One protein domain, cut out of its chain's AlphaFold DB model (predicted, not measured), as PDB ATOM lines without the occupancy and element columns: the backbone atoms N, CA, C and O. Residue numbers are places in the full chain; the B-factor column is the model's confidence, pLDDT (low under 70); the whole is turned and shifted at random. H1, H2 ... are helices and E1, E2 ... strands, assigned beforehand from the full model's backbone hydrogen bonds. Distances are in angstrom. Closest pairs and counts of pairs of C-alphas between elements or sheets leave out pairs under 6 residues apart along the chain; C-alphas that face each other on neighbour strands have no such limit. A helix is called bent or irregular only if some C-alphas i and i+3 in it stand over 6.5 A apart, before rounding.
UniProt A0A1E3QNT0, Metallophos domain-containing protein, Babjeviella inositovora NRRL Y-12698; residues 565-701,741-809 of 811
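Overview. This is residues 565 to 701 and 741 to 809 of the 811 residues of the protein "Metallophos domain-containing protein" of Babjeviella inositovora NRRL Y-12698 (UniProt A0A1E3QNT0). What is the main picture? A twisted sheet, E4 E6 E2 E5, is the middle of three layers, helices on both faces of a sheet, with H1 on one face and H8 on the other. Beyond H1, H9 joins H2 and the small strand pair E1 E3 into a side part, while H5, H6 and H7 make a loose group near where E2 ends and E5 begins. What is it made of? The printed part has 206 residues, with named elements in the order E1 H1 E2 E3 H2 E4 H3 H4 H5 H6 H7 E5 E6 H8 H9; the class is mixed, helices and strands, the larger sheet mixed and the smaller antiparallel. It is compact, with a radius of gyration of the C-alphas of 17.6 A, but flat, spanning 53 by 52 by 28 A.

Along the chain. Where are the strands? E4, residues 640 to 647, spans 20.1 A and bends by 52 degrees at residue 644; E6 is 758 to 764, 20.0 A, E2 607 to 612, and E5 747 to 752. E1, residues 565 to 568, begins at C-alpha 565 (-41.944, 57.459, -5.703), and E3 is 623 to 626. Where are the helices? H8, residues 765 to 777, 19.5 A, and H1, 585 to 596, 15.6 A, are irregular, with C-alphas 766 and 769 7.7 A apart and 591 and 594 7.1 A apart. H7 is 681 to 692, H2 627 to 633, H3 648 to 651, H4 654 to 658, H5 661 to 667 and H6 675 to 678. H9, residues 797 to 807, ends at C-alpha 807 (-32.469, 60.144, -1.347).

Arrangement. How do the strands pair? Within hydrogen-bond range are N 641 and O 763, 2.8 A, in antiparallel E4 and E6; N 610 and O 762, 2.9 A, in parallel E6 and E2; N 609 and O 750, 2.9 A, in antiparallel E2 and E5; and N 568 and O 623, 2.8 A, in antiparallel E1 and E3. Which helices are on the larger sheet? H8 lies over E6 at a height of 8.6 A, on the same face as H3 and H4, and its residues 770 to 775 alone touch H4, the closest C-alphas being those of Ala 774 and Ile 654, 6.0 A. H1, on the opposite face, lies over E5 at 7.4 A, the closest C-alphas being those of Ser 590 and Ala 750, 4.4 A. What lies farther out? H9 touches H1, about perpendicular at 81 degrees, through H1 residues 593 to 596 alone, closest at the C-alphas of Ile 593 and Leu 800, 6.3 A; it touches H2 at a steep tilt of 56 degrees, opposite ways, closest at those of Ser 798 and Asn 630, 5.7 A. H6 only grazes the sheet and is close but not clearly touching to H5 and H7, with the C-alphas of Leu 676 and Ser 684 5.2 A apart. Are the helix backbones complete? Each O i to N i+4 pair is within hydrogen-bond range in H4, H5, H7 and H9, against 5 of 8 in H1, 2 of 3 in H2 and 7 of 9 in H8; H3 and H6 are too short for such a pair.

Size, cuts and confidence. How large is it? The two C-alphas farthest apart, of Pro 624 and Gly 781, are 52.8 A apart. Where is the chain cut or long? Residues 702 to 740 are not printed, with C-alphas 701 and 741 9.9 A apart; the links E1 to H1 and H8 to H9 are long, 16 and 19 residues. Where is confidence low? pLDDT is under 70 at 36 residues, among them 661 to 672 and 689 to 701.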
ATOM      1  N   LEU A 565     -42.475  57.622  -7.053       95.00
ATOM      2  CA  LEU A 565     -41.944  57.459  -5.703       95.00
ATOM      3  C   LEU A 565     -40.528  58.029  -5.573       95.00
ATOM      4  O   LEU A 565     -40.163  58.444  -4.481       95.00
ATOM      5  N   GLY A 566     -39.754  58.075  -6.662       94.50
ATOM      6  CA  GLY A 566     -38.403  58.643  -6.719       94.50
ATOM      7  C   GLY A 566     -37.839  58.638  -8.144       94.50
ATOM      8  O   GLY A 566     -38.591  58.464  -9.106       94.50
ATOM      9  N   GLN A 567     -36.524  58.806  -8.302       94.56
ATOM     10  CA  GLN A 567     -35.870  58.898  -9.614       94.56
ATOM     11  C   GLN A 567     -34.687  57.925  -9.743       94.56
ATOM     12  O   GLN A 567     -33.783  57.887  -8.914       94.56
ATOM     13  N   VAL A 568     -34.640  57.178 -10.850       94.50
ATOM     14  CA  VAL A 568     -33.479  56.374 -11.251       94.50
ATOM     15  C   VAL A 568     -32.615  57.189 -12.216       94.50
ATOM     16  O   VAL A 568     -33.061  57.585 -13.296       94.50
ATOM     17  N   HIS A 569     -31.351  57.429 -11.861       91.12
ATOM     18  CA  HIS A 569     -30.462  58.319 -12.625       91.12
ATOM     19  C   HIS A 569     -29.726  57.628 -13.793       91.12
ATOM     20  O   HIS A 569     -29.281  58.300 -14.729       91.12
ATOM     21  N   ARG A 570     -29.611  56.292 -13.772       93.00
ATOM     22  CA  ARG A 570     -28.941  55.449 -14.784       93.00
ATOM     23  C   ARG A 570     -29.589  54.060 -14.835       93.00
ATOM     24  O   ARG A 570     -30.093  53.616 -13.814       93.00
ATOM     25  N   ASN A 571     -29.546  53.374 -15.978       96.00
ATOM     26  CA  ASN A 571     -30.025  51.990 -16.053       96.00
ATOM     27  C   ASN A 571     -29.115  51.061 -15.234       96.00
ATOM     28  O   ASN A 571     -27.887  51.168 -15.344       96.00
ATOM     29  N   TYR A 572     -29.726  50.116 -14.523       96.81
ATOM     30  CA  TYR A 572     -29.080  48.922 -13.988       96.81
ATOM     31  C   TYR A 572     -29.752  47.688 -14.594       96.81
ATOM     32  O   TYR A 572     -30.976  47.582 -14.564       96.81
ATOM     33  N   PHE A 573     -28.955  46.784 -15.151       95.06
ATOM     34  CA  PHE A 573     -29.425  45.623 -15.902       95.06
ATOM     35  C   PHE A 573     -29.242  44.331 -15.108       95.06
ATOM     36  O   PHE A 573     -28.297  44.230 -14.323       95.06
ATOM     37  N   MET A 574     -30.095  43.334 -15.339       94.56
ATOM     38  CA  MET A 574     -29.930  42.002 -14.744       94.56
ATOM     39  C   MET A 574     -28.647  41.329 -15.251       94.56
ATOM     40  O   MET A 574     -27.805  40.898 -14.460       94.56
ATOM     41  N   ASP A 575     -28.475  41.290 -16.572       87.19
ATOM     42  CA  ASP A 575     -27.493  40.438 -17.247       87.19
ATOM     43  C   ASP A 575     -26.860  41.040 -18.517       87.19
ATOM     44  O   ASP A 575     -25.910  40.456 -19.028       87.19
ATOM     45  N   TYR A 576     -27.270  42.222 -19.004       85.75
ATOM     46  CA  TYR A 576     -26.621  42.881 -20.165       85.75
ATOM     47  C   TYR A 576     -25.196  43.402 -19.888       85.75
ATOM     48  O   TYR A 576     -24.556  43.977 -20.771       85.75
ATOM     49  N   VAL A 577     -24.700  43.247 -18.658       86.06
ATOM     50  CA  VAL A 577     -23.332  43.563 -18.227       86.06
ATOM     51  C   VAL A 577     -22.880  42.569 -17.142       86.06
ATOM     52  O   VAL A 577     -23.724  42.151 -16.341       86.06
ATOM     53  N   PRO A 578     -21.576  42.229 -17.049       87.44
ATOM     54  CA  PRO A 578     -21.058  41.301 -16.039       87.44
ATOM     55  C   PRO A 578     -21.429  41.689 -14.604       87.44
ATOM     56  O   PRO A 578     -21.510  42.875 -14.284       87.44
ATOM     57  N   PHE A 579     -21.543  40.705 -13.707       87.62
ATOM     58  CA  PHE A 579     -21.840  40.919 -12.281       87.62
ATOM     59  C   PHE A 579     -20.875  41.899 -11.570       87.62
ATOM     60  O   PHE A 579     -21.257  42.589 -10.629       87.62
ATOM     61  N   SER A 580     -19.626  42.016 -12.024       87.69
ATOM     62  CA  SER A 580     -18.640  42.963 -11.480       87.69
ATOM     63  C   SER A 580     -18.819  44.417 -11.948       87.69
ATOM     64  O   SER A 580     -18.140  45.308 -11.440       87.69
ATOM     65  N   HIS A 581     -19.698  44.685 -12.917       92.88
ATOM     66  CA  HIS A 581     -19.856  46.004 -13.524       92.88
ATOM     67  C   HIS A 581     -20.845  46.887 -12.729       92.88
ATOM     68  O   HIS A 581     -21.953  46.438 -12.434       92.88
ATOM     69  N   PRO A 582     -20.560  48.183 -12.479       93.25
ATOM     70  CA  PRO A 582     -21.399  49.073 -11.655       93.25
ATOM     71  C   PRO A 582     -22.748  49.490 -12.284       93.25
ATOM     72  O   PRO A 582     -23.420  50.393 -11.783       93.25
ATOM     73  N   ARG A 583     -23.154  48.863 -13.398       93.81
ATOM     74  CA  ARG A 583     -24.531  48.901 -13.933       93.81
ATOM     75  C   ARG A 583     -25.217  47.531 -13.926       93.81
ATOM     76  O   ARG A 583     -26.259  47.394 -14.552       93.81
ATOM     77  N   ASN A 584     -24.646  46.516 -13.284       95.88
ATOM     78  CA  ASN A 584     -25.381  45.299 -12.974       95.88
ATOM     79  C   ASN A 584     -26.272  45.572 -11.745       95.88
ATOM     80  O   ASN A 584     -25.835  46.224 -10.793       95.88
ATOM     81  N   ILE A 585     -27.528  45.127 -11.769       97.25
ATOM     82  CA  ILE A 585     -28.479  45.383 -10.682       97.25
ATOM     83  C   ILE A 585     -28.103  44.622  -9.408       97.25
ATOM     84  O   ILE A 585     -28.189  45.184  -8.321       97.25
ATOM     85  N   TYR A 586     -27.580  43.399  -9.528       97.06
ATOM     86  CA  TYR A 586     -27.130  42.591  -8.394       97.06
ATOM     87  C   TYR A 586     -25.860  43.154  -7.748       97.06
ATOM     88  O   TYR A 586     -25.716  43.100  -6.524       97.06
ATOM     89  N   HIS A 587     -24.980  43.771  -8.545       95.81
ATOM     90  CA  HIS A 587     -23.866  44.573  -8.034       95.81
ATOM     91  C   HIS A 587     -24.384  45.721  -7.163       95.81
ATOM     92  O   HIS A 587     -24.078  45.783  -5.983       95.81
ATOM     93  N   MET A 588     -25.244  46.583  -7.712       95.88
ATOM     94  CA  MET A 588     -25.801  47.729  -6.983       95.88
ATOM     95  C   MET A 588     -26.604  47.308  -5.734       95.88
ATOM     96  O   MET A 588     -26.469  47.926  -4.677       95.88
ATOM     97  N   LEU A 589     -27.357  46.206  -5.804       96.62
ATOM     98  CA  LEU A 589     -28.035  45.626  -4.644       96.62
ATOM     99  C   LEU A 589     -27.033  45.212  -3.553       96.62
ATOM    100  O   LEU A 589     -27.203  45.610  -2.403       96.62
ATOM    101  N   SER A 590     -25.970  44.477  -3.897       96.31
ATOM    102  CA  SER A 590     -24.963  43.992  -2.936       96.31
ATOM    103  C   SER A 590     -24.014  45.072  -2.401       96.31
ATOM    104  O   SER A 590     -23.640  45.016  -1.229       96.31
ATOM    105  N   THR A 591     -23.655  46.081  -3.200       95.44
ATOM    106  CA  THR A 591     -22.730  47.153  -2.789       95.44
ATOM    107  C   THR A 591     -23.412  48.347  -2.132       95.44
ATOM    108  O   THR A 591     -22.741  49.113  -1.445       95.44
ATOM    109  N   THR A 592     -24.708  48.564  -2.380       94.31
ATOM    110  CA  THR A 592     -25.359  49.851  -2.068       94.31
ATOM    111  C   THR A 592     -26.717  49.712  -1.386       94.31
ATOM    112  O   THR A 592     -26.968  50.460  -0.448       94.31
ATOM    113  N   ILE A 593     -27.579  48.767  -1.782       95.19
ATOM    114  CA  ILE A 593     -28.939  48.659  -1.212       95.19
ATOM    115  C   ILE A 593     -28.975  47.765   0.030       95.19
ATOM    116  O   ILE A 593     -29.335  48.231   1.109       95.19
ATOM    117  N   LEU A 594     -28.557  46.501  -0.089       95.56
ATOM    118  CA  LEU A 594     -28.532  45.532   1.013       95.56
ATOM    119  C   LEU A 594     -27.777  46.048   2.257       95.56
ATOM    120  O   LEU A 594     -28.305  45.872   3.356       95.56
ATOM    121  N   PRO A 595     -26.630  46.758   2.150       93.69
ATOM    122  CA  PRO A 595     -25.970  47.359   3.312       93.69
ATOM    123  C   PRO A 595     -26.835  48.319   4.150       93.69
ATOM    124  O   PRO A 595     -26.518  48.519   5.324       93.69
ATOM    125  N   THR A 596     -27.908  48.892   3.584       92.56
ATOM    126  CA  THR A 596     -28.831  49.824   4.268       92.56
ATOM    127  C   THR A 596     -29.955  49.139   5.052       92.56
ATOM    128  O   THR A 596     -30.637  49.804   5.833       92.56
ATOM    129  N   LEU A 597     -30.132  47.817   4.905       91.88
ATOM    130  CA  LEU A 597     -31.037  47.029   5.746       91.88
ATOM    131  C   LEU A 597     -30.677  47.280   7.218       91.88
ATOM    132  O   LEU A 597     -29.535  47.038   7.614       91.88
ATOM    133  N   LYS A 598     -31.600  47.790   8.044       88.00
ATOM    134  CA  LYS A 598     -31.285  48.168   9.443       88.00
ATOM    135  C   LYS A 598     -30.751  46.962  10.237       88.00
ATOM    136  O   LYS A 598     -31.012  45.821   9.863       88.00
ATOM    137  N   VAL A 599     -29.992  47.185  11.306       78.31
ATOM    138  CA  VAL A 599     -29.562  46.083  12.186       78.31
ATOM    139  C   VAL A 599     -30.725  45.714  13.118       78.31
ATOM    140  O   VAL A 599     -31.459  46.596  13.557       78.31
ATOM    141  N   SER A 600     -30.926  44.425  13.397       67.31
ATOM    142  CA  SER A 600     -31.985  43.921  14.293       67.31
ATOM    143  C   SER A 600     -31.676  44.104  15.790       67.31
ATOM    144  O   SER A 600     -32.528  43.835  16.633       67.31
ATOM    145  N   SER A 601     -30.470  44.566  16.125       61.97
ATOM    146  CA  SER A 601     -30.030  44.946  17.469       61.97
ATOM    147  C   SER A 601     -29.046  46.120  17.386       61.97
ATOM    148  O   SER A 601     -28.453  46.350  16.332       61.97
ATOM    149  N   ASP A 602     -28.829  46.838  18.490       52.62
ATOM    150  CA  ASP A 602     -27.875  47.961  18.559       52.62
ATOM    151  C   ASP A 602     -26.390  47.527  18.519       52.62
ATOM    152  O   ASP A 602     -25.485  48.358  18.616       52.62
ATOM    153  N   ALA A 603     -26.110  46.225  18.406       52.28
ATOM    154  CA  ALA A 603     -24.756  45.689  18.414       52.28
ATOM    155  C   ALA A 603     -24.122  45.707  17.013       52.28
ATOM    156  O   ALA A 603     -24.677  45.192  16.041       52.28
ATOM    157  N   SER A 604     -22.909  46.260  16.922       57.81
ATOM    158  CA  SER A 604     -22.135  46.380  15.678       57.81
ATOM    159  C   SER A 604     -21.484  45.054  15.242       57.81
ATOM    160  O   SER A 604     -20.260  44.972  15.124       57.81
ATOM    161  N   HIS A 605     -22.289  44.021  15.010       73.94
ATOM    162  CA  HIS A 605     -21.815  42.705  14.587       73.94
ATOM    163  C   HIS A 605     -21.527  42.617  13.085       73.94
ATOM    164  O   HIS A 605     -22.225  43.200  12.249       73.94
ATOM    165  N   SER A 606     -20.517  41.820  12.740       90.69
ATOM    166  CA  SER A 606     -20.266  41.367  11.375       90.69
ATOM    167  C   SER A 606     -21.478  40.613  10.831       90.69
ATOM    168  O   SER A 606     -21.963  39.676  11.462       90.69
ATOM    169  N   ARG A 607     -21.926  40.955   9.622       93.06
ATOM    170  CA  ARG A 607     -23.002  40.239   8.928       93.06
ATOM    171  C   ARG A 607     -22.735  40.065   7.436       93.06
ATOM    172  O   ARG A 607     -22.045  40.871   6.805       93.06
ATOM    173  N   ILE A 608     -23.342  39.033   6.865       95.81
ATOM    174  CA  ILE A 608     -23.529  38.891   5.418       95.81
ATOM    175  C   ILE A 608     -25.022  38.820   5.108       95.81
ATOM    176  O   ILE A 608     -25.779  38.233   5.877       95.81
ATOM    177  N   ILE A 609     -25.447  39.431   4.003       96.81
ATOM    178  CA  ILE A 609     -26.851  39.462   3.572       96.81
ATOM    179  C   ILE A 609     -26.930  38.835   2.183       96.81
ATOM    180  O   ILE A 609     -26.267  39.312   1.261       96.81
ATOM    181  N   ILE A 610     -27.704  37.760   2.051       97.81
ATOM    182  CA  ILE A 610     -27.756  36.890   0.871       97.81
ATOM    183  C   ILE A 610     -29.149  36.970   0.236       97.81
ATOM    184  O   ILE A 610     -30.154  36.719   0.900       97.81
ATOM    185  N   ILE A 611     -29.201  37.262  -1.065       97.06
ATOM    186  CA  ILE A 611     -30.413  37.150  -1.892       97.06
ATOM    187  C   ILE A 611     -30.134  36.266  -3.106       97.06
ATOM    188  O   ILE A 611     -29.016  36.270  -3.622       97.06
ATOM    189  N   ASN A 612     -31.131  35.529  -3.591       96.38
ATOM    190  CA  ASN A 612     -31.022  34.813  -4.860       96.38
ATOM    191  C   ASN A 612     -31.316  35.742  -6.045       96.38
ATOM    192  O   ASN A 612     -32.154  36.637  -5.949       96.38
ATOM    193  N   THR A 613     -30.636  35.547  -7.172       95.44
ATOM    194  CA  THR A 613     -30.744  36.471  -8.312       95.44
ATOM    195  C   THR A 613     -32.100  36.394  -9.020       95.44
ATOM    196  O   THR A 613     -32.581  37.408  -9.527       95.44
ATOM    197  N   GLY A 614     -32.784  35.250  -8.954       92.94
ATOM    198  CA  GLY A 614     -34.168  35.070  -9.407       92.94
ATOM    199  C   GLY A 614     -35.226  35.845  -8.612       92.94
ATOM    200  O   GLY A 614     -36.369  35.915  -9.060       92.94
ATOM    201  N   SER A 615     -34.874  36.463  -7.471       93.75
ATOM    202  CA  SER A 615     -35.792  37.355  -6.745       93.75
ATOM    203  C   SER A 615     -36.009  38.698  -7.451       93.75
ATOM    204  O   SER A 615     -36.949  39.416  -7.121       93.75
ATOM    205  N   VAL A 616     -35.109  39.068  -8.367       96.44
ATOM    206  CA  VAL A 616     -35.224  40.252  -9.223       96.44
ATOM    207  C   VAL A 616     -35.824  39.799 -10.547       96.44
ATOM    208  O   VAL A 616     -35.340  38.832 -11.135       96.44
ATOM    209  N   ARG A 617     -36.876  40.478 -11.015       95.56
ATOM    210  CA  ARG A 617     -37.658  40.037 -12.187       95.56
ATOM    211  C   ARG A 617     -37.474  40.910 -13.432       95.56
ATOM    212  O   ARG A 617     -37.805  40.455 -14.523       95.56
ATOM    213  N   TYR A 618     -36.919  42.118 -13.299       97.31
ATOM    214  CA  TYR A 618     -36.733  43.051 -14.420       97.31
ATOM    215  C   TYR A 618     -35.575  44.044 -14.192       97.31
ATOM    216  O   TYR A 618     -35.133  44.254 -13.059       97.31
ATOM    217  N   ASP A 619     -35.094  44.689 -15.261       96.44
ATOM    218  CA  ASP A 619     -34.080  45.751 -15.173       96.44
ATOM    219  C   ASP A 619     -34.624  47.021 -14.489       96.44
ATOM    220  O   ASP A 619     -35.764  47.443 -14.709       96.44
ATOM    221  N   LEU A 620     -33.757  47.743 -13.776       97.38
ATOM    222  CA  LEU A 620     -34.069  49.058 -13.216       97.38
ATOM    223  C   LEU A 620     -33.664  50.166 -14.206       97.38
ATOM    224  O   LEU A 620     -32.536  50.668 -14.195       97.38
ATOM    225  N   TYR A 621     -34.587  50.542 -15.093       96.44
ATOM    226  CA  TYR A 621     -34.377  51.577 -16.115       96.44
ATOM    227  C   TYR A 621     -34.242  52.996 -15.535       96.44
ATOM    228  O   TYR A 621     -34.909  53.357 -14.568       96.44
ATOM    229  N   LYS A 622     -33.429  53.845 -16.185       95.88
ATOM    230  CA  LYS A 622     -33.368  55.292 -15.918       95.88
ATOM    231  C   LYS A 622     -34.730  55.941 -16.182       95.88
ATOM    232  O   LYS A 622     -35.281  55.792 -17.271       95.88
ATOM    233  N   GLY A 623     -35.199  56.759 -15.245       94.56
ATOM    234  CA  GLY A 623     -36.471  57.471 -15.344       94.56
ATOM    235  C   GLY A 623     -37.131  57.647 -13.976       94.56
ATOM    236  O   GLY A 623     -36.475  57.430 -12.956       94.56
ATOM    237  N   PRO A 624     -38.412  58.039 -13.940       94.81
ATOM    238  CA  PRO A 624     -39.208  57.989 -12.721       94.81
ATOM    239  C   PRO A 624     -39.310  56.543 -12.221       94.81
ATOM    240  O   PRO A 624     -39.683  55.655 -12.985       94.81
ATOM    241  N   TYR A 625     -39.009  56.311 -10.945       95.94
ATOM    242  CA  TYR A 625     -39.345  55.064 -10.258       95.94
ATOM    243  C   TYR A 625     -40.755  55.216  -9.698       95.94
ATOM    244  O   TYR A 625     -40.996  56.099  -8.870       95.94
ATOM    245  N   THR A 626     -41.699  54.406 -10.165       96.94
ATOM    246  CA  THR A 626     -43.102  54.490  -9.748       96.94
ATOM    247  C   THR A 626     -43.485  53.359  -8.797       96.94
ATOM    248  O   THR A 626     -42.728  52.407  -8.592       96.94
ATOM    249  N   LYS A 627     -44.701  53.432  -8.241       96.69
ATOM    250  CA  LYS A 627     -45.324  52.298  -7.543       96.69
ATOM    251  C   LYS A 627     -45.359  51.040  -8.422       96.69
ATOM    252  O   LYS A 627     -45.205  49.951  -7.893       96.69
ATOM    253  N   ASP A 628     -45.507  51.177  -9.738       97.62
ATOM    254  CA  ASP A 628     -45.434  50.057 -10.686       97.62
ATOM    255  C   ASP A 628     -44.020  49.453 -10.783       97.62
ATOM    256  O   ASP A 628     -43.853  48.238 -10.706       97.62
ATOM    257  N   THR A 629     -42.986  50.302 -10.888       96.38
ATOM    258  CA  THR A 629     -41.576  49.873 -11.004       96.38
ATOM    259  C   THR A 629     -41.127  49.013  -9.821       96.38
ATOM    260  O   THR A 629     -40.304  48.117  -9.985       96.38
ATOM    261  N   ASN A 630     -41.693  49.271  -8.641       93.19
ATOM    262  CA  ASN A 630     -41.461  48.517  -7.413       93.19
ATOM    263  C   ASN A 630     -41.830  47.024  -7.576       93.19
ATOM    264  O   ASN A 630     -40.963  46.164  -7.415       93.19
ATOM    265  N   PHE A 631     -43.063  46.726  -8.004       96.06
ATOM    266  CA  PHE A 631     -43.514  45.352  -8.274       96.06
ATOM    267  C   PHE A 631     -42.801  44.731  -9.483       96.06
ATOM    268  O   PHE A 631     -42.422  43.569  -9.439       96.06
ATOM    269  N   ILE A 632     -42.558  45.515 -10.537       97.44
ATOM    270  CA  ILE A 632     -41.877  45.056 -11.760       97.44
ATOM    271  C   ILE A 632     -40.452  44.545 -11.484       97.44
ATOM    272  O   ILE A 632     -40.030  43.540 -12.051       97.44
ATOM    273  N   VAL A 633     -39.690  45.219 -10.615       96.81
ATOM    274  CA  VAL A 633     -38.298  44.835 -10.317       96.81
ATOM    275  C   VAL A 633     -38.222  43.774  -9.213       96.81
ATOM    276  O   VAL A 633     -37.376  42.881  -9.296       96.81
ATOM    277  N   SER A 634     -39.085  43.851  -8.193       94.38
ATOM    278  CA  SER A 634     -39.042  43.002  -6.993       94.38
ATOM    279  C   SER A 634     -40.461  42.756  -6.429       94.38
ATOM    280  O   SER A 634     -40.839  43.369  -5.428       94.38
ATOM    281  N   PRO A 635     -41.268  41.860  -7.032       91.62
ATOM    282  CA  PRO A 635     -42.656  41.629  -6.611       91.62
ATOM    283  C   PRO A 635     -42.768  40.844  -5.295       91.62
ATOM    284  O   PRO A 635     -43.776  40.940  -4.591       91.62
ATOM    285  N   PHE A 636     -41.747  40.051  -4.952       88.56
ATOM    286  CA  PHE A 636     -41.823  39.077  -3.867       88.56
ATOM    287  C   PHE A 636     -41.763  39.718  -2.480       88.56
ATOM    288  O   PHE A 636     -40.799  40.390  -2.109       88.56
ATOM    289  N   LYS A 637     -42.780  39.414  -1.670       85.44
ATOM    290  CA  LYS A 637     -42.950  39.863  -0.280       85.44
ATOM    291  C   LYS A 637     -42.146  38.971   0.697       85.44
ATOM    292  O   LYS A 637     -42.653  38.607   1.752       85.44
ATOM    293  N   ASN A 638     -40.918  38.592   0.318       88.50
ATOM    294  CA  ASN A 638     -40.029  37.716   1.100       88.50
ATOM    295  C   ASN A 638     -39.685  38.349   2.457       88.50
ATOM    296  O   ASN A 638     -39.334  39.531   2.519       88.50
ATOM    297  N   ASN A 639     -39.697  37.555   3.528       91.69
ATOM    298  CA  ASN A 639     -39.224  37.991   4.841       91.69
ATOM    299  C   ASN A 639     -37.714  37.786   4.974       91.69
ATOM    300  O   ASN A 639     -37.138  36.867   4.391       91.69
ATOM    301  N   TRP A 640     -37.072  38.592   5.821       94.50
ATOM    302  CA  TRP A 640     -35.703  38.329   6.250       94.50
ATOM    303  C   TRP A 640     -35.686  37.376   7.448       94.50
ATOM    304  O   TRP A 640     -36.270  37.665   8.496       94.50
ATOM    305  N   ASN A 641     -34.937  36.287   7.310       94.50
ATOM    306  CA  ASN A 641     -34.487  35.427   8.398       94.50
ATOM    307  C   ASN A 641     -32.965  35.566   8.561       94.50
ATOM    308  O   ASN A 641     -32.271  36.094   7.691       94.50
ATOM    309  N   TYR A 642     -32.429  35.108   9.689       94.75
ATOM    310  CA  TYR A 642     -30.989  35.060   9.920       94.75
ATOM    311  C   TYR A 642     -30.575  33.892  10.812       94.75
ATOM    312  O   TYR A 642     -31.365  33.395  11.611       94.75
ATOM    313  N   ILE A 643     -29.317  33.472  10.694       94.31
ATOM    314  CA  ILE A 643     -28.669  32.541  11.622       94.31
ATOM    315  C   ILE A 643     -27.579  33.331  12.363       94.31
ATOM    316  O   ILE A 643     -26.639  33.803  11.710       94.31
ATOM    317  N   PRO A 644     -27.687  33.506  13.693       91.81
ATOM    318  CA  PRO A 644     -26.733  34.287  14.465       91.81
ATOM    319  C   PRO A 644     -25.412  33.545  14.682       91.81
ATOM    320  O   PRO A 644     -25.368  32.319  14.825       91.81
ATOM    321  N   GLN A 645     -24.329  34.311  14.798       89.81
ATOM    322  CA  GLN A 645     -23.018  33.856  15.266       89.81
ATOM    323  C   GLN A 645     -22.499  32.590  14.546       89.81
ATOM    324  O   GLN A 645     -22.029  31.621  15.164       89.81
ATOM    325  N   VAL A 646     -22.578  32.573  13.213       92.44
ATOM    326  CA  VAL A 646     -21.911  31.558  12.385       92.44
ATOM    327  C   VAL A 646     -20.402  31.847  12.406       92.44
ATOM    328  O   VAL A 646     -20.018  33.005  12.252       92.44
ATOM    329  N   PRO A 647     -19.507  30.858  12.600       93.38
ATOM    330  CA  PRO A 647     -18.064  31.103  12.557       93.38
ATOM    331  C   PRO A 647     -17.647  31.781  11.244       93.38
ATOM    332  O   PRO A 647     -18.059  31.341  10.168       93.38
ATOM    333  N   ARG A 648     -16.816  32.828  11.303       92.94
ATOM    334  CA  ARG A 648     -16.437  33.652  10.136       92.94
ATOM    335  C   ARG A 648     -15.880  32.820   8.974       92.94
ATOM    336  O   ARG A 648     -16.226  33.050   7.819       92.94
ATOM    337  N   SER A 649     -15.069  31.809   9.285       92.12
ATOM    338  CA  SER A 649     -14.470  30.864   8.329       92.12
ATOM    339  C   SER A 649     -15.471  29.929   7.631       92.12
ATOM    340  O   SER A 649     -15.138  29.353   6.594       92.12
ATOM    341  N   LEU A 650     -16.678  29.786   8.185       93.44
ATOM    342  CA  LEU A 650     -17.799  29.036   7.619       93.44
ATOM    343  C   LEU A 650     -18.747  29.970   6.852       93.44
ATOM    344  O   LEU A 650     -19.050  29.708   5.691       93.44
ATOM    345  N   ALA A 651     -19.144  31.093   7.463       94.38
ATOM    346  CA  ALA A 651     -20.052  32.074   6.863       94.38
ATOM    347  C   ALA A 651     -19.553  32.578   5.496       94.38
ATOM    348  O   ALA A 651     -20.316  32.641   4.533       94.38
ATOM    349  N   LEU A 652     -18.252  32.866   5.378       94.69
ATOM    350  CA  LEU A 652     -17.651  33.370   4.139       94.69
ATOM    351  C   LEU A 652     -17.596  32.343   2.990       94.69
ATOM    352  O   LEU A 652     -17.348  32.748   1.859       94.69
ATOM    353  N   LYS A 653     -17.855  31.053   3.251       95.75
ATOM    354  CA  LYS A 653     -17.896  29.986   2.231       95.75
ATOM    355  C   LYS A 653     -19.298  29.695   1.690       95.75
ATOM    356  O   LYS A 653     -19.427  28.972   0.705       95.75
ATOM    357  N   ILE A 654     -20.349  30.242   2.307       95.12
ATOM    358  CA  ILE A 654     -21.743  29.991   1.902       95.12
ATOM    359  C   ILE A 654     -21.985  30.480   0.464       95.12
ATOM    360  O   ILE A 654     -22.569  29.763  -0.341       95.12
ATOM    361  N   GLU A 655     -21.467  31.661   0.116       94.44
ATOM    362  CA  GLU A 655     -21.531  32.224  -1.240       94.44
ATOM    363  C   GLU A 655     -20.865  31.316  -2.284       94.44
ATOM    364  O   GLU A 655     -21.467  31.010  -3.310       94.44
ATOM    365  N   GLU A 656     -19.643  30.850  -2.007       92.50
ATOM    366  CA  GLU A 656     -18.889  29.944  -2.882       92.50
ATOM    367  C   GLU A 656     -19.647  28.626  -3.092       92.50
ATOM    368  O   GLU A 656     -19.794  28.164  -4.221       92.50
ATOM    369  N   LYS A 657     -20.196  28.048  -2.013       91.06
ATOM    370  CA  LYS A 657     -20.948  26.790  -2.063       91.06
ATOM    371  C   LYS A 657     -22.255  26.916  -2.855       91.06
ATOM    372  O   LYS A 657     -22.572  26.007  -3.618       91.06
ATOM    373  N   LEU A 658     -22.982  28.026  -2.705       91.06
ATOM    374  CA  LEU A 658     -24.237  28.292  -3.423       91.06
ATOM    375  C   LEU A 658     -24.021  28.657  -4.898       91.06
ATOM    376  O   LEU A 658     -24.883  28.360  -5.720       91.06
ATOM    377  N   ASN A 659     -22.884  29.270  -5.242       89.81
ATOM    378  CA  ASN A 659     -22.534  29.669  -6.610       89.81
ATOM    379  C   ASN A 659     -21.673  28.629  -7.365       89.81
ATOM    380  O   ASN A 659     -21.231  28.898  -8.484       89.81
ATOM    381  N   ASN A 660     -21.423  27.442  -6.797       79.69
ATOM    382  CA  ASN A 660     -20.566  26.425  -7.413       79.69
ATOM    383  C   ASN A 660     -21.259  25.702  -8.586       79.69
ATOM    384  O   ASN A 660     -21.893  24.662  -8.409       79.69
ATOM    385  N   GLN A 661     -21.049  26.209  -9.803       63.31
ATOM    386  CA  GLN A 661     -21.608  25.668 -11.049       63.31
ATOM    387  C   GLN A 661     -21.303  24.176 -11.298       63.31
ATOM    388  O   GLN A 661     -22.141  23.473 -11.856       63.31
ATOM    389  N   SER A 662     -20.160  23.650 -10.838       52.34
ATOM    390  CA  SER A 662     -19.833  22.222 -11.024       52.34
ATOM    391  C   SER A 662     -20.682  21.289 -10.150       52.34
ATOM    392  O   SER A 662     -20.987  20.165 -10.551       52.34
ATOM    393  N   TYR A 663     -21.132  21.761  -8.982       52.97
ATOM    394  CA  TYR A 663     -22.113  21.037  -8.172       52.97
ATOM    395  C   TYR A 663     -23.483  21.001  -8.868       52.97
ATOM    396  O   TYR A 663     -24.121  19.956  -8.889       52.97
ATOM    397  N   ILE A 664     -23.901  22.113  -9.490       55.34
ATOM    398  CA  ILE A 664     -25.192  22.217 -10.193       55.34
ATOM    399  C   ILE A 664     -25.294  21.146 -11.289       55.34
ATOM    400  O   ILE A 664     -26.203  20.319 -11.275       55.34
ATOM    401  N   LEU A 665     -24.314  21.122 -12.199       52.69
ATOM    402  CA  LEU A 665     -24.305  20.209 -13.345       52.69
ATOM    403  C   LEU A 665     -24.134  18.732 -12.945       52.69
ATOM    404  O   LEU A 665     -24.578  17.848 -13.670       52.69
ATOM    405  N   SER A 666     -23.518  18.439 -11.794       47.22
ATOM    406  CA  SER A 666     -23.273  17.056 -11.348       47.22
ATOM    407  C   SER A 666     -24.427  16.410 -10.573       47.22
ATOM    408  O   SER A 666     -24.374  15.205 -10.323       47.22
ATOM    409  N   ARG A 667     -25.451  17.174 -10.165       49.09
ATOM    410  CA  ARG A 667     -26.493  16.705  -9.229       49.09
ATOM    411  C   ARG A 667     -27.939  17.060  -9.595       49.09
ATOM    412  O   ARG A 667     -28.820  16.872  -8.760       49.09
ATOM    413  N   ALA A 668     -28.217  17.431 -10.846       43.12
ATOM    414  CA  ALA A 668     -29.583  17.610 -11.369       43.12
ATOM    415  C   ALA A 668     -30.501  16.364 -11.227       43.12
ATOM    416  O   ALA A 668     -31.709  16.455 -11.411       43.12
ATOM    417  N   THR A 669     -29.945  15.201 -10.866       39.78
ATOM    418  CA  THR A 669     -30.650  13.930 -10.622       39.78
ATOM    419  C   THR A 669     -30.796  13.554  -9.134       39.78
ATOM    420  O   THR A 669     -31.308  12.478  -8.824       39.78
ATOM    421  N   ALA A 670     -30.344  14.392  -8.189       40.94
ATOM    422  CA  ALA A 670     -30.298  14.070  -6.757       40.94
ATOM    423  C   ALA A 670     -31.339  14.852  -5.928       40.94
ATOM    424  O   ALA A 670     -31.329  16.079  -5.902       40.94
ATOM    425  N   LYS A 671     -32.187  14.132  -5.172       47.81
ATOM    426  CA  LYS A 671     -33.352  14.644  -4.404       47.81
ATOM    427  C   LYS A 671     -33.053  15.595  -3.215       47.81
ATOM    428  O   LYS A 671     -33.888  15.713  -2.326       47.81
ATOM    429  N   GLU A 672     -31.890  16.245  -3.146       59.56
ATOM    430  CA  GLU A 672     -31.505  17.073  -1.987       59.56
ATOM    431  C   GLU A 672     -31.843  18.564  -2.168       59.56
ATOM    432  O   GLU A 672     -32.722  19.061  -1.469       59.56
ATOM    433  N   VAL A 673     -31.184  19.286  -3.088       70.19
ATOM    434  CA  VAL A 673     -31.476  20.706  -3.390       70.19
ATOM    435  C   VAL A 673     -31.138  21.037  -4.849       70.19
ATOM    436  O   VAL A 673     -29.990  20.890  -5.267       70.19
ATOM    437  N   ASP A 674     -32.116  21.562  -5.592       77.19
ATOM    438  CA  ASP A 674     -31.949  22.108  -6.945       77.19
ATOM    439  C   ASP A 674     -31.537  23.590  -6.892       77.19
ATOM    440  O   ASP A 674     -32.361  24.472  -6.651       77.19
ATOM    441  N   LEU A 675     -30.251  23.872  -7.122       82.56
ATOM    442  CA  LEU A 675     -29.705  25.234  -7.083       82.56
ATOM    443  C   LEU A 675     -30.130  26.122  -8.267       82.56
ATOM    444  O   LEU A 675     -29.985  27.340  -8.161       82.56
ATOM    445  N   LEU A 676     -30.649  25.574  -9.373       81.62
ATOM    446  CA  LEU A 676     -31.051  26.384 -10.533       81.62
ATOM    447  C   LEU A 676     -32.279  27.251 -10.221       81.62
ATOM    448  O   LEU A 676     -32.384  28.368 -10.725       81.62
ATOM    449  N   ARG A 677     -33.135  26.809  -9.286       83.31
ATOM    450  CA  ARG A 677     -34.281  27.569  -8.737       83.31
ATOM    451  C   ARG A 677     -33.891  28.861  -7.997       83.31
ATOM    452  O   ARG A 677     -34.768  29.619  -7.584       83.31
ATOM    453  N   LEU A 678     -32.596  29.134  -7.812       89.38
ATOM    454  CA  LEU A 678     -32.096  30.409  -7.286       89.38
ATOM    455  C   LEU A 678     -31.963  31.492  -8.374       89.38
ATOM    456  O   LEU A 678     -32.041  32.678  -8.049       89.38
ATOM    457  N   LEU A 679     -31.791  31.108  -9.642       91.50
ATOM    458  CA  LEU A 679     -31.607  32.007 -10.787       91.50
ATOM    459  C   LEU A 679     -32.943  32.545 -11.343       91.50
ATOM    460  O   LEU A 679     -34.005  31.992 -11.060       91.50
ATOM    461  N   PRO A 680     -32.921  33.593 -12.192       91.81
ATOM    462  CA  PRO A 680     -34.035  33.897 -13.091       91.81
ATOM    463  C   PRO A 680     -34.310  32.708 -14.039       91.81
ATOM    464  O   PRO A 680     -33.342  32.100 -14.511       91.81
ATOM    465  N   PRO A 681     -35.572  32.379 -14.385       89.06
ATOM    466  CA  PRO A 681     -35.873  31.139 -15.112       89.06
ATOM    467  C   PRO A 681     -35.194  31.017 -16.486       89.06
ATOM    468  O   PRO A 681     -34.711  29.938 -16.832       89.06
ATOM    469  N   HIS A 682     -35.011  32.132 -17.208       86.69
ATOM    470  CA  HIS A 682     -34.294  32.135 -18.494       86.69
ATOM    471  C   HIS A 682     -32.810  31.757 -18.359       86.69
ATOM    472  O   HIS A 682     -32.228  31.192 -19.282       86.69
ATOM    473  N   LYS A 683     -32.190  32.009 -17.196       86.25
ATOM    474  CA  LYS A 683     -30.819  31.560 -16.891       86.25
ATOM    475  C   LYS A 683     -30.765  30.105 -16.453       86.25
ATOM    476  O   LYS A 683     -29.823  29.418 -16.830       86.25
ATOM    477  N   SER A 684     -31.762  29.647 -15.693       80.88
ATOM    478  CA  SER A 684     -31.905  28.234 -15.325       80.88
ATOM    479  C   SER A 684     -31.927  27.354 -16.581       80.88
ATOM    480  O   SER A 684     -31.042  26.520 -16.768       80.88
ATOM    481  N   SER A 685     -32.851  27.631 -17.507       79.81
ATOM    482  CA  SER A 685     -32.996  26.857 -18.747       79.81
ATOM    483  C   SER A 685     -31.787  26.976 -19.683       79.81
ATOM    484  O   SER A 685     -31.358  25.969 -20.245       79.81
ATOM    485  N   ARG A 686     -31.161  28.159 -19.801       78.19
ATOM    486  CA  ARG A 686     -29.929  28.308 -20.595       78.19
ATOM    487  C   ARG A 686     -28.775  27.456 -20.050       78.19
ATOM    488  O   ARG A 686     -28.077  26.823 -20.835       78.19
ATOM    489  N   LEU A 687     -28.598  27.387 -18.726       73.56
ATOM    490  CA  LEU A 687     -27.563  26.543 -18.112       73.56
ATOM    491  C   LEU A 687     -27.863  25.041 -18.222       73.56
ATOM    492  O   LEU A 687     -26.917  24.257 -18.288       73.56
ATOM    493  N   MET A 688     -29.138  24.635 -18.280       71.25
ATOM    494  CA  MET A 688     -29.509  23.257 -18.630       71.25
ATOM    495  C   MET A 688     -29.046  22.926 -20.059       71.25
ATOM    496  O   MET A 688     -28.249  22.002 -20.225       71.25
ATOM    497  N   LYS A 689     -29.415  23.755 -21.050       67.50
ATOM    498  CA  LYS A 689     -29.024  23.585 -22.465       67.50
ATOM    499  C   LYS A 689     -27.506  23.565 -22.680       67.50
ATOM    500  O   LYS A 689     -26.991  22.671 -23.353       67.50
ATOM    501  N   GLU A 690     -26.771  24.517 -22.101       66.69
ATOM    502  CA  GLU A 690     -25.297  24.578 -22.195       66.69
ATOM    503  C   GLU A 690     -24.629  23.373 -21.500       66.69
ATOM    504  O   GLU A 690     -23.650  22.811 -22.005       66.69
ATOM    505  N   GLY A 691     -25.186  22.936 -20.363       55.44
ATOM    506  CA  GLY A 691     -24.708  21.796 -19.586       55.44
ATOM    507  C   GLY A 691     -24.894  20.448 -20.285       55.44
ATOM    508  O   GLY A 691     -23.949  19.660 -20.352       55.44
ATOM    509  N   ALA A 692     -26.082  20.192 -20.840       50.59
ATOM    510  CA  ALA A 692     -26.415  18.937 -21.512       50.59
ATOM    511  C   ALA A 692     -25.625  18.742 -22.817       50.59
ATOM    512  O   ALA A 692     -25.127  17.651 -23.094       50.59
ATOM    513  N   ASN A 693     -25.432  19.816 -23.589       45.28
ATOM    514  CA  ASN A 693     -24.712  19.774 -24.866       45.28
ATOM    515  C   ASN A 693     -23.179  19.699 -24.726       45.28
ATOM    516  O   ASN A 693     -22.474  19.652 -25.737       45.28
ATOM    517  N   GLY A 694     -22.634  19.741 -23.501       36.06
ATOM    518  CA  GLY A 694     -21.186  19.801 -23.257       36.06
ATOM    519  C   GLY A 694     -20.513  21.036 -23.873       36.06
ATOM    520  O   GLY A 694     -19.297  21.050 -24.082       36.06
ATOM    521  N   ARG A 695     -21.305  22.062 -24.203       36.31
ATOM    522  CA  ARG A 695     -20.910  23.244 -24.965       36.31
ATOM    523  C   ARG A 695     -21.168  24.488 -24.132       36.31
ATOM    524  O   ARG A 695     -22.273  25.010 -24.098       36.31
ATOM    525  N   ILE A 696     -20.090  25.036 -23.578       33.41
ATOM    526  CA  ILE A 696     -20.036  26.459 -23.231       33.41
ATOM    527  C   ILE A 696     -19.816  27.240 -24.537       33.41
ATOM    528  O   ILE A 696     -18.754  27.823 -24.765       33.41
ATOM    529  N   THR A 697     -20.790  27.188 -25.448       31.50
ATOM    530  CA  THR A 697     -20.844  28.115 -26.576       31.50
ATOM    531  C   THR A 697     -21.598  29.364 -26.118       31.50
ATOM    532  O   THR A 697     -22.738  29.265 -25.667       31.50
ATOM    533  N   PRO A 698     -20.991  30.566 -26.191       34.91
ATOM    534  CA  PRO A 698     -21.719  31.813 -26.006       34.91
ATOM    535  C   PRO A 698     -22.578  32.063 -27.253       34.91
ATOM    536  O   PRO A 698     -22.255  32.901 -28.101       34.91
ATOM    537  N   ASP A 699     -23.653  31.283 -27.378       36.28
ATOM    538  CA  ASP A 699     -24.599  31.353 -28.485       36.28
ATOM    539  C   ASP A 699     -25.127  32.786 -28.587       36.28
ATOM    540  O   ASP A 699     -25.639  33.347 -27.607       36.28
ATOM    541  N   GLY A 700     -24.891  33.381 -29.761       39.38
ATOM    542  CA  GLY A 700     -25.097  34.797 -30.068       39.38
ATOM    543  C   GLY A 700     -23.834  35.621 -30.384       39.38
ATOM    544  O   GLY A 700     -23.995  36.742 -30.862       39.38
ATOM    545  N   LEU A 701     -22.598  35.135 -30.146       41.00
ATOM    546  CA  LEU A 701     -21.387  35.980 -30.302       41.00
ATOM    547  C   LEU A 701     -20.163  35.421 -31.060       41.00
ATOM    548  O   LEU A 701     -19.296  36.224 -31.399       41.00
ATOM    549  N   GLU A 741     -26.055  38.808 -23.403       79.25
ATOM    550  CA  GLU A 741     -26.256  38.372 -22.027       79.25
ATOM    551  C   GLU A 741     -24.946  37.859 -21.421       79.25
ATOM    552  O   GLU A 741     -24.154  37.198 -22.087       79.25
ATOM    553  N   PHE A 742     -24.741  38.129 -20.134       82.19
ATOM    554  CA  PHE A 742     -23.628  37.606 -19.348       82.19
ATOM    555  C   PHE A 742     -24.110  36.565 -18.321       82.19
ATOM    556  O   PHE A 742     -25.260  36.630 -17.867       82.19
ATOM    557  N   PRO A 743     -23.238  35.627 -17.903       83.06
ATOM    558  CA  PRO A 743     -23.483  34.783 -16.738       83.06
ATOM    559  C   PRO A 743     -23.647  35.615 -15.459       83.06
ATOM    560  O   PRO A 743     -22.948  36.611 -15.250       83.06
ATOM    561  N   ILE A 744     -24.546  35.168 -14.583       85.69
ATOM    562  CA  ILE A 744     -24.798  35.748 -13.258       85.69
ATOM    563  C   ILE A 744     -24.754  34.642 -12.188       85.69
ATOM    564  O   ILE A 744     -25.012  33.482 -12.515       85.69
ATOM    565  N   PRO A 745     -24.409  34.961 -10.928       90.81
ATOM    566  CA  PRO A 745     -24.413  33.985  -9.840       90.81
ATOM    567  C   PRO A 745     -25.837  33.568  -9.435       90.81
ATOM    568  O   PRO A 745     -26.805  34.279  -9.704       90.81
ATOM    569  N   ASN A 746     -25.952  32.455  -8.708       91.56
ATOM    570  CA  ASN A 746     -27.196  32.021  -8.063       91.56
ATOM    571  C   ASN A 746     -27.607  32.988  -6.942       91.56
ATOM    572  O   ASN A 746     -28.788  33.286  -6.773       91.56
ATOM    573  N   VAL A 747     -26.628  33.494  -6.182       95.75
ATOM    574  CA  VAL A 747     -26.834  34.453  -5.089       95.75
ATOM    575  C   VAL A 747     -25.924  35.673  -5.188       95.75
ATOM    576  O   VAL A 747     -24.750  35.569  -5.548       95.75
ATOM    577  N   ALA A 748     -26.466  36.830  -4.809       96.00
ATOM    578  CA  ALA A 748     -25.734  38.072  -4.595       96.00
ATOM    579  C   ALA A 748     -25.594  38.332  -3.088       96.00
ATOM    580  O   ALA A 748     -26.559  38.171  -2.337       96.00
ATOM    581  N   VAL A 749     -24.395  38.725  -2.644       96.81
ATOM    582  CA  VAL A 749     -24.053  38.802  -1.215       96.81
ATOM    583  C   VAL A 749     -23.461  40.158  -0.848       96.81
ATOM    584  O   VAL A 749     -22.391  40.532  -1.325       96.81
ATOM    585  N   ALA A 750     -24.123  40.878   0.056       96.44
ATOM    586  CA  ALA A 750     -23.537  42.031   0.734       96.44
ATOM    587  C   ALA A 750     -22.738  41.569   1.959       96.44
ATOM    588  O   ALA A 750     -23.183  40.691   2.699       96.44
ATOM    589  N   LYS A 751     -21.565  42.167   2.196       95.12
ATOM    590  CA  LYS A 751     -20.667  41.805   3.305       95.12
ATOM    591  C   LYS A 751     -20.325  43.042   4.129       95.12
ATOM    592  O   LYS A 751     -19.694  43.963   3.623       95.12
ATOM    593  N   GLN A 752     -20.723  43.053   5.398       92.56
ATOM    594  CA  GLN A 752     -20.420  44.116   6.358       92.56
ATOM    595  C   GLN A 752     -19.663  43.479   7.522       92.56
ATOM    596  O   GLN A 752     -20.267  42.936   8.439       92.56
ATOM    597  N   LEU A 753     -18.332  43.465   7.429       90.56
ATOM    598  CA  LEU A 753     -17.459  42.694   8.313       90.56
ATOM    599  C   LEU A 753     -16.571  43.625   9.143       90.56
ATOM    600  O   LEU A 753     -15.891  44.491   8.594       90.56
ATOM    601  N   SER A 754     -16.539  43.395  10.451       83.69
ATOM    602  CA  SER A 754     -15.616  44.004  11.412       83.69
ATOM    603  C   SER A 754     -14.453  43.029  11.701       83.69
ATOM    604  O   SER A 754     -14.117  42.184  10.860       83.69
ATOM    605  N   GLY A 755     -13.840  43.111  12.887       80.94
ATOM    606  CA  GLY A 755     -12.848  42.151  13.382       80.94
ATOM    607  C   GLY A 755     -13.413  40.853  13.984       80.94
ATOM    608  O   GLY A 755     -12.615  40.033  14.417       80.94
ATOM    609  N   ASP A 756     -14.736  40.657  14.031       82.81
ATOM    610  CA  ASP A 756     -15.361  39.563  14.801       82.81
ATOM    611  C   ASP A 756     -15.021  38.143  14.294       82.81
ATOM    612  O   ASP A 756     -15.014  37.881  13.089       82.81
ATOM    613  N   ASP A 757     -14.857  37.185  15.213       88.75
ATOM    614  CA  ASP A 757     -14.693  35.750  14.899       88.75
ATOM    615  C   ASP A 757     -15.980  35.077  14.381       88.75
ATOM    616  O   ASP A 757     -15.943  33.983  13.802       88.75
ATOM    617  N   THR A 758     -17.132  35.720  14.575       91.25
ATOM    618  CA  THR A 758     -18.454  35.241  14.165       91.25
ATOM    619  C   THR A 758     -19.169  36.262  13.283       91.25
ATOM    620  O   THR A 758     -18.837  37.443  13.266       91.25
ATOM    621  N   VAL A 759     -20.117  35.779  12.484       92.81
ATOM    622  CA  VAL A 759     -20.844  36.544  11.471       92.81
ATOM    623  C   VAL A 759     -22.307  36.117  11.494       92.81
ATOM    624  O   VAL A 759     -22.603  34.920  11.461       92.81
ATOM    625  N   ASP A 760     -23.220  37.080  11.503       93.44
ATOM    626  CA  ASP A 760     -24.647  36.825  11.327       93.44
ATOM    627  C   ASP A 760     -24.962  36.652   9.835       93.44
ATOM    628  O   ASP A 760     -24.605  37.485   8.997       93.44
ATOM    629  N   VAL A 761     -25.621  35.549   9.480       95.62
ATOM    630  CA  VAL A 761     -25.965  35.226   8.088       95.62
ATOM    631  C   VAL A 761     -27.437  35.552   7.881       95.62
ATOM    632  O   VAL A 761     -28.285  34.815   8.369       95.62
ATOM    633  N   VAL A 762     -27.736  36.655   7.193       96.06
ATOM    634  CA  VAL A 762     -29.092  37.165   6.908       96.06
ATOM    635  C   VAL A 762     -29.503  36.772   5.484       96.06
ATOM    636  O   VAL A 762     -28.688  36.834   4.564       96.06
ATOM    637  N   PHE A 763     -30.751  36.352   5.284       96.62
ATOM    638  CA  PHE A 763     -31.239  35.794   4.018       96.62
ATOM    639  C   PHE A 763     -32.766  35.875   3.888       96.62
ATOM    640  O   PHE A 763     -33.464  36.073   4.880       96.62
ATOM    641  N   TYR A 764     -33.302  35.687   2.677       95.62
ATOM    642  CA  TYR A 764     -34.746  35.486   2.498       95.62
ATOM    643  C   TYR A 764     -35.213  34.144   3.072       95.62
ATOM    644  O   TYR A 764     -34.586  33.113   2.827       95.62
ATOM    645  N   ASP A 765     -36.372  34.140   3.723       92.00
ATOM    646  CA  ASP A 765     -37.141  32.941   4.083       92.00
ATOM    647  C   ASP A 765     -37.207  31.887   2.954       92.00
ATOM    648  O   ASP A 765     -36.894  30.719   3.191       92.00
ATOM    649  N   PHE A 766     -37.485  32.307   1.713       90.19
ATOM    650  CA  PHE A 766     -37.465  31.475   0.500       90.19
ATOM    651  C   PHE A 766     -36.176  30.647   0.356       90.19
ATOM    652  O   PHE A 766     -36.229  29.474  -0.019       90.19
ATOM    653  N   ILE A 767     -35.007  31.243   0.634       93.56
ATOM    654  CA  ILE A 767     -33.703  30.597   0.407       93.56
ATOM    655  C   ILE A 767     -33.186  29.831   1.633       93.56
ATOM    656  O   ILE A 767     -32.125  29.212   1.564       93.56
ATOM    657  N   GLN A 768     -33.935  29.804   2.740       93.31
ATOM    658  CA  GLN A 768     -33.545  29.120   3.976       93.31
ATOM    659  C   GLN A 768     -33.116  27.647   3.786       93.31
ATOM    660  O   GLN A 768     -32.082  27.283   4.353       93.31
ATOM    661  N   PRO A 769     -33.799  26.797   2.982       90.12
ATOM    662  CA  PRO A 769     -33.355  25.416   2.759       90.12
ATOM    663  C   PRO A 769     -31.954  25.333   2.137       90.12
ATOM    664  O   PRO A 769     -31.152  24.481   2.510       90.12
ATOM    665  N   TYR A 770     -31.634  26.271   1.244       91.75
ATOM    666  CA  TYR A 770     -30.360  26.362   0.535       91.75
ATOM    667  C   TYR A 770     -29.232  26.821   1.469       91.75
ATOM    668  O   TYR A 770     -28.132  26.277   1.412       91.75
ATOM    669  N   ILE A 771     -29.506  27.773   2.375       93.88
ATOM    670  CA  ILE A 771     -28.545  28.193   3.411       93.88
ATOM    671  C   ILE A 771     -28.233  27.030   4.363       93.88
ATOM    672  O   ILE A 771     -27.065  26.769   4.653       93.88
ATOM    673  N   LEU A 772     -29.261  26.307   4.821       92.00
ATOM    674  CA  LEU A 772     -29.100  25.161   5.721       92.00
ATOM    675  C   LEU A 772     -28.355  23.998   5.048       92.00
ATOM    676  O   LEU A 772     -27.453  23.425   5.657       92.00
ATOM    677  N   TRP A 773     -28.664  23.702   3.781       89.81
ATOM    678  CA  TRP A 773     -27.919  22.735   2.971       89.81
ATOM    679  C   TRP A 773     -26.444  23.133   2.807       89.81
ATOM    680  O   TRP A 773     -25.556  22.320   3.071       89.81
ATOM    681  N   ALA A 774     -26.158  24.390   2.449       91.00
ATOM    682  CA  ALA A 774     -24.786  24.866   2.283       91.00
ATOM    683  C   ALA A 774     -23.987  24.775   3.597       91.00
ATOM    684  O   ALA A 774     -22.829  24.358   3.584       91.00
ATOM    685  N   LEU A 775     -24.606  25.107   4.736       91.12
ATOM    686  CA  LEU A 775     -24.003  24.959   6.066       91.12
ATOM    687  C   LEU A 775     -23.738  23.491   6.435       91.12
ATOM    688  O   LEU A 775     -22.663  23.191   6.960       91.12
ATOM    689  N   ALA A 776     -24.669  22.579   6.143       88.44
ATOM    690  CA  ALA A 776     -24.491  21.145   6.377       88.44
ATOM    691  C   ALA A 776     -23.318  20.580   5.556       88.44
ATOM    692  O   ALA A 776     -22.398  19.988   6.117       88.44
ATOM    693  N   GLU A 777     -23.286  20.856   4.250       86.75
ATOM    694  CA  GLU A 777     -22.201  20.459   3.342       86.75
ATOM    695  C   GLU A 777     -20.827  21.002   3.767       86.75
ATOM    696  O   GLU A 777     -19.810  20.320   3.643       86.75
ATOM    697  N   LEU A 778     -20.775  22.232   4.284       89.44
ATOM    698  CA  LEU A 778     -19.539  22.864   4.759       89.44
ATOM    699  C   LEU A 778     -19.104  22.398   6.166       89.44
ATOM    700  O   LEU A 778     -18.012  22.758   6.612       89.44
ATOM    701  N   THR A 779     -19.925  21.599   6.860       87.56
ATOM    702  CA  THR A 779     -19.644  21.049   8.204       87.56
ATOM    703  C   THR A 779     -19.632  19.516   8.264       87.56
ATOM    704  O   THR A 779     -19.528  18.944   9.352       87.56
ATOM    705  N   VAL A 780     -19.645  18.827   7.116       80.25
ATOM    706  CA  VAL A 780     -19.460  17.367   7.034       80.25
ATOM    707  C   VAL A 780     -18.204  16.933   7.804       80.25
ATOM    708  O   VAL A 780     -17.119  17.486   7.629       80.25
ATOM    709  N   GLY A 781     -18.360  15.936   8.681       66.56
ATOM    710  CA  GLY A 781     -17.284  15.418   9.536       66.56
ATOM    711  C   GLY A 781     -16.995  16.235  10.806       66.56
ATOM    712  O   GLY A 781     -16.129  15.840  11.583       66.56
ATOM    713  N   GLN A 782     -17.708  17.338  11.048       73.06
ATOM    714  CA  GLN A 782     -17.613  18.125  12.283       73.06
ATOM    715  C   GLN A 782     -18.717  17.726  13.279       73.06
ATOM    716  O   GLN A 782     -19.672  17.024  12.941       73.06
ATOM    717  N   VAL A 783     -18.604  18.183  14.531       64.56
ATOM    718  CA  VAL A 783     -19.699  18.067  15.509       64.56
ATOM    719  C   VAL A 783     -20.886  18.893  15.009       64.56
ATOM    720  O   VAL A 783     -20.706  20.060  14.659       64.56
ATOM    721  N   LYS A 784     -22.096  18.316  15.000       60.97
ATOM    722  CA  LYS A 784     -23.320  19.056  14.655       60.97
ATOM    723  C   LYS A 784     -23.467  20.290  15.552       60.97
ATOM    724  O   LYS A 784     -23.717  20.158  16.748       60.97
ATOM    725  N   LYS A 785     -23.358  21.479  14.955       68.81
ATOM    726  CA  LYS A 785     -23.922  22.720  15.493       68.81
ATOM    727  C   LYS A 785     -25.285  22.905  14.836       68.81
ATOM    728  O   LYS A 785     -25.359  22.998  13.614       68.81
ATOM    729  N   ASP A 786     -26.344  22.977  15.635       77.12
ATOM    730  CA  ASP A 786     -27.679  23.257  15.111       77.12
ATOM    731  C   ASP A 786     -27.769  24.738  14.717       77.12
ATOM    732  O   ASP A 786     -27.828  25.641  15.554       77.12
ATOM    733  N   PHE A 787     -27.721  24.993  13.409       85.75
ATOM    734  CA  PHE A 787     -27.883  26.321  12.826       85.75
ATOM    735  C   PHE A 787     -29.371  26.662  12.737       85.75
ATOM    736  O   PHE A 787     -30.007  26.435  11.712       85.75
ATOM    737  N   LEU A 788     -29.932  27.176  13.831       90.06
ATOM    738  CA  LEU A 788     -31.338  27.570  13.901       90.06
ATOM    739  C   LEU A 788     -31.562  28.932  13.211       90.06
ATOM    740  O   LEU A 788     -30.913  29.911  13.587       90.06
ATOM    741  N   PRO A 789     -32.467  29.025  12.219       91.88
ATOM    742  CA  PRO A 789     -32.915  30.302  11.676       91.88
ATOM    743  C   PRO A 789     -33.854  31.024  12.646       91.88
ATOM    744  O   PRO A 789     -34.729  30.417  13.261       91.88
ATOM    745  N   HIS A 790     -33.711  32.341  12.719       91.75
ATOM    746  CA  HIS A 790     -34.568  33.250  13.468       91.75
ATOM    747  C   HIS A 790     -35.140  34.317  12.526       91.75
ATOM    748  O   HIS A 790     -34.507  34.683  11.536       91.75
ATOM    749  N   PHE A 791     -36.318  34.854  12.841       91.75
ATOM    750  CA  PHE A 791     -36.893  35.983  12.106       91.75
ATOM    751  C   PHE A 791     -36.077  37.262  12.347       91.75
ATOM    752  O   PHE A 791     -35.748  37.582  13.490       91.75
ATOM    753  N   TYR A 792     -35.757  37.991  11.277       89.00
ATOM    754  CA  TYR A 792     -35.009  39.256  11.314       89.00
ATOM    755  C   TYR A 792     -35.928  40.485  11.183       89.00
ATOM    756  O   TYR A 792     -35.592  41.565  11.672       89.00
ATOM    757  N   GLY A 793     -37.098  40.324  10.551       80.62
ATOM    758  CA  GLY A 793     -38.056  41.403  10.282       80.62
ATOM    759  C   GLY A 793     -37.544  42.404   9.248       80.62
ATOM    760  O   GLY A 793     -36.857  42.012   8.312       80.62
ATOM    761  N   ASN A 794     -37.813  43.699   9.466       82.00
ATOM    762  CA  ASN A 794     -37.259  44.824   8.692       82.00
ATOM    763  C   ASN A 794     -37.863  45.028   7.280       82.00
ATOM    764  O   ASN A 794     -38.837  44.388   6.897       82.00
ATOM    765  N   GLU A 795     -37.324  46.004   6.548       86.62
ATOM    766  CA  GLU A 795     -37.823  46.499   5.259       86.62
ATOM    767  C   GLU A 795     -37.535  45.537   4.088       86.62
ATOM    768  O   GLU A 795     -36.464  44.932   4.012       86.62
ATOM    769  N   THR A 796     -38.458  45.437   3.128       91.62
ATOM    770  CA  THR A 796     -38.264  44.645   1.892       91.62
ATOM    771  C   THR A 796     -37.213  45.277   0.967       91.62
ATOM    772  O   THR A 796     -36.977  46.484   1.030       91.62
ATOM    773  N   ILE A 797     -36.625  44.509   0.030       91.19
ATOM    774  CA  ILE A 797     -35.759  45.083  -1.028       91.19
ATOM    775  C   ILE A 797     -36.469  46.221  -1.771       91.19
ATOM    776  O   ILE A 797     -35.859  47.250  -2.043       91.19
ATOM    777  N   SER A 798     -37.766  46.074  -2.029       90.00
ATOM    778  CA  SER A 798     -38.609  47.089  -2.653       90.00
ATOM    779  C   SER A 798     -38.696  48.399  -1.860       90.00
ATOM    780  O   SER A 798     -38.635  49.480  -2.452       90.00
ATOM    781  N   GLY A 799     -38.790  48.321  -0.528       91.81
ATOM    782  CA  GLY A 799     -38.753  49.484   0.362       91.81
ATOM    783  C   GLY A 799     -37.359  50.112   0.465       91.81
ATOM    784  O   GLY A 799     -37.235  51.335   0.420       91.81
ATOM    785  N   LEU A 800     -36.292  49.301   0.495       93.31
ATOM    786  CA  LEU A 800     -34.908  49.795   0.457       93.31
ATOM    787  C   LEU A 800     -34.574  50.479  -0.883       93.31
ATOM    788  O   LEU A 800     -33.960  51.544  -0.895       93.31
ATOM    789  N   LEU A 801     -35.027  49.919  -2.010       93.12
ATOM    790  CA  LEU A 801     -34.925  50.537  -3.337       93.12
ATOM    791  C   LEU A 801     -35.704  51.852  -3.399       93.12
ATOM    792  O   LEU A 801     -35.170  52.838  -3.902       93.12
ATOM    793  N   GLN A 802     -36.924  51.896  -2.852       93.31
ATOM    794  CA  GLN A 802     -37.715  53.125  -2.758       93.31
ATOM    795  C   GLN A 802     -36.989  54.204  -1.940       93.31
ATOM    796  O   GLN A 802     -36.865  55.338  -2.402       93.31
ATOM    797  N   ALA A 803     -36.471  53.854  -0.760       92.94
ATOM    798  CA  ALA A 803     -35.701  54.770   0.076       92.94
ATOM    799  C   ALA A 803     -34.418  55.247  -0.627       92.94
ATOM    800  O   ALA A 803     -34.056  56.416  -0.517       92.94
ATOM    801  N   TYR A 804     -33.752  54.388  -1.403       91.81
ATOM    802  CA  TYR A 804     -32.608  54.789  -2.220       91.81
ATOM    803  C   TYR A 804     -33.002  55.827  -3.281       91.81
ATOM    804  O   TYR A 804     -32.464  56.931  -3.263       91.81
ATOM    805  N   VAL A 805     -33.983  55.538  -4.151       92.19
ATOM    806  CA  VAL A 805     -34.380  56.450  -5.251       92.19
ATOM    807  C   VAL A 805     -35.025  57.765  -4.788       92.19
ATOM    808  O   VAL A 805     -35.200  58.675  -5.598       92.19
ATOM    809  N   GLN A 806     -35.394  57.865  -3.508       91.06
ATOM    810  CA  GLN A 806     -35.852  59.101  -2.868       91.06
ATOM    811  C   GLN A 806     -34.694  60.001  -2.421       91.06
ATOM    812  O   GLN A 806     -34.809  61.218  -2.523       91.06
ATOM    813  N   ASN A 807     -33.575  59.417  -1.979       82.81
ATOM    814  CA  ASN A 807     -32.469  60.144  -1.347       82.81
ATOM    815  C   ASN A 807     -31.259  60.403  -2.275       82.81
ATOM    816  O   ASN A 807     -30.302  61.047  -1.859       82.81
ATOM    817  N   VAL A 808     -31.287  59.983  -3.551       62.97
ATOM    818  CA  VAL A 808     -30.205  60.271  -4.536       62.97
ATOM    819  C   VAL A 808     -30.079  61.768  -4.893       62.97
ATOM    820  O   VAL A 808     -29.233  62.142  -5.698       62.97
ATOM    821  N   GLY A 809     -30.919  62.640  -4.324       45.25
ATOM    822  CA  GLY A 809     -30.740  64.093  -4.396       45.25
ATOM    823  C   GLY A 809     -29.623  64.632  -3.491       45.25
ATOM    824  O   GLY A 809     -29.102  65.706  -3.779       45.25
TER     825      GLY A 809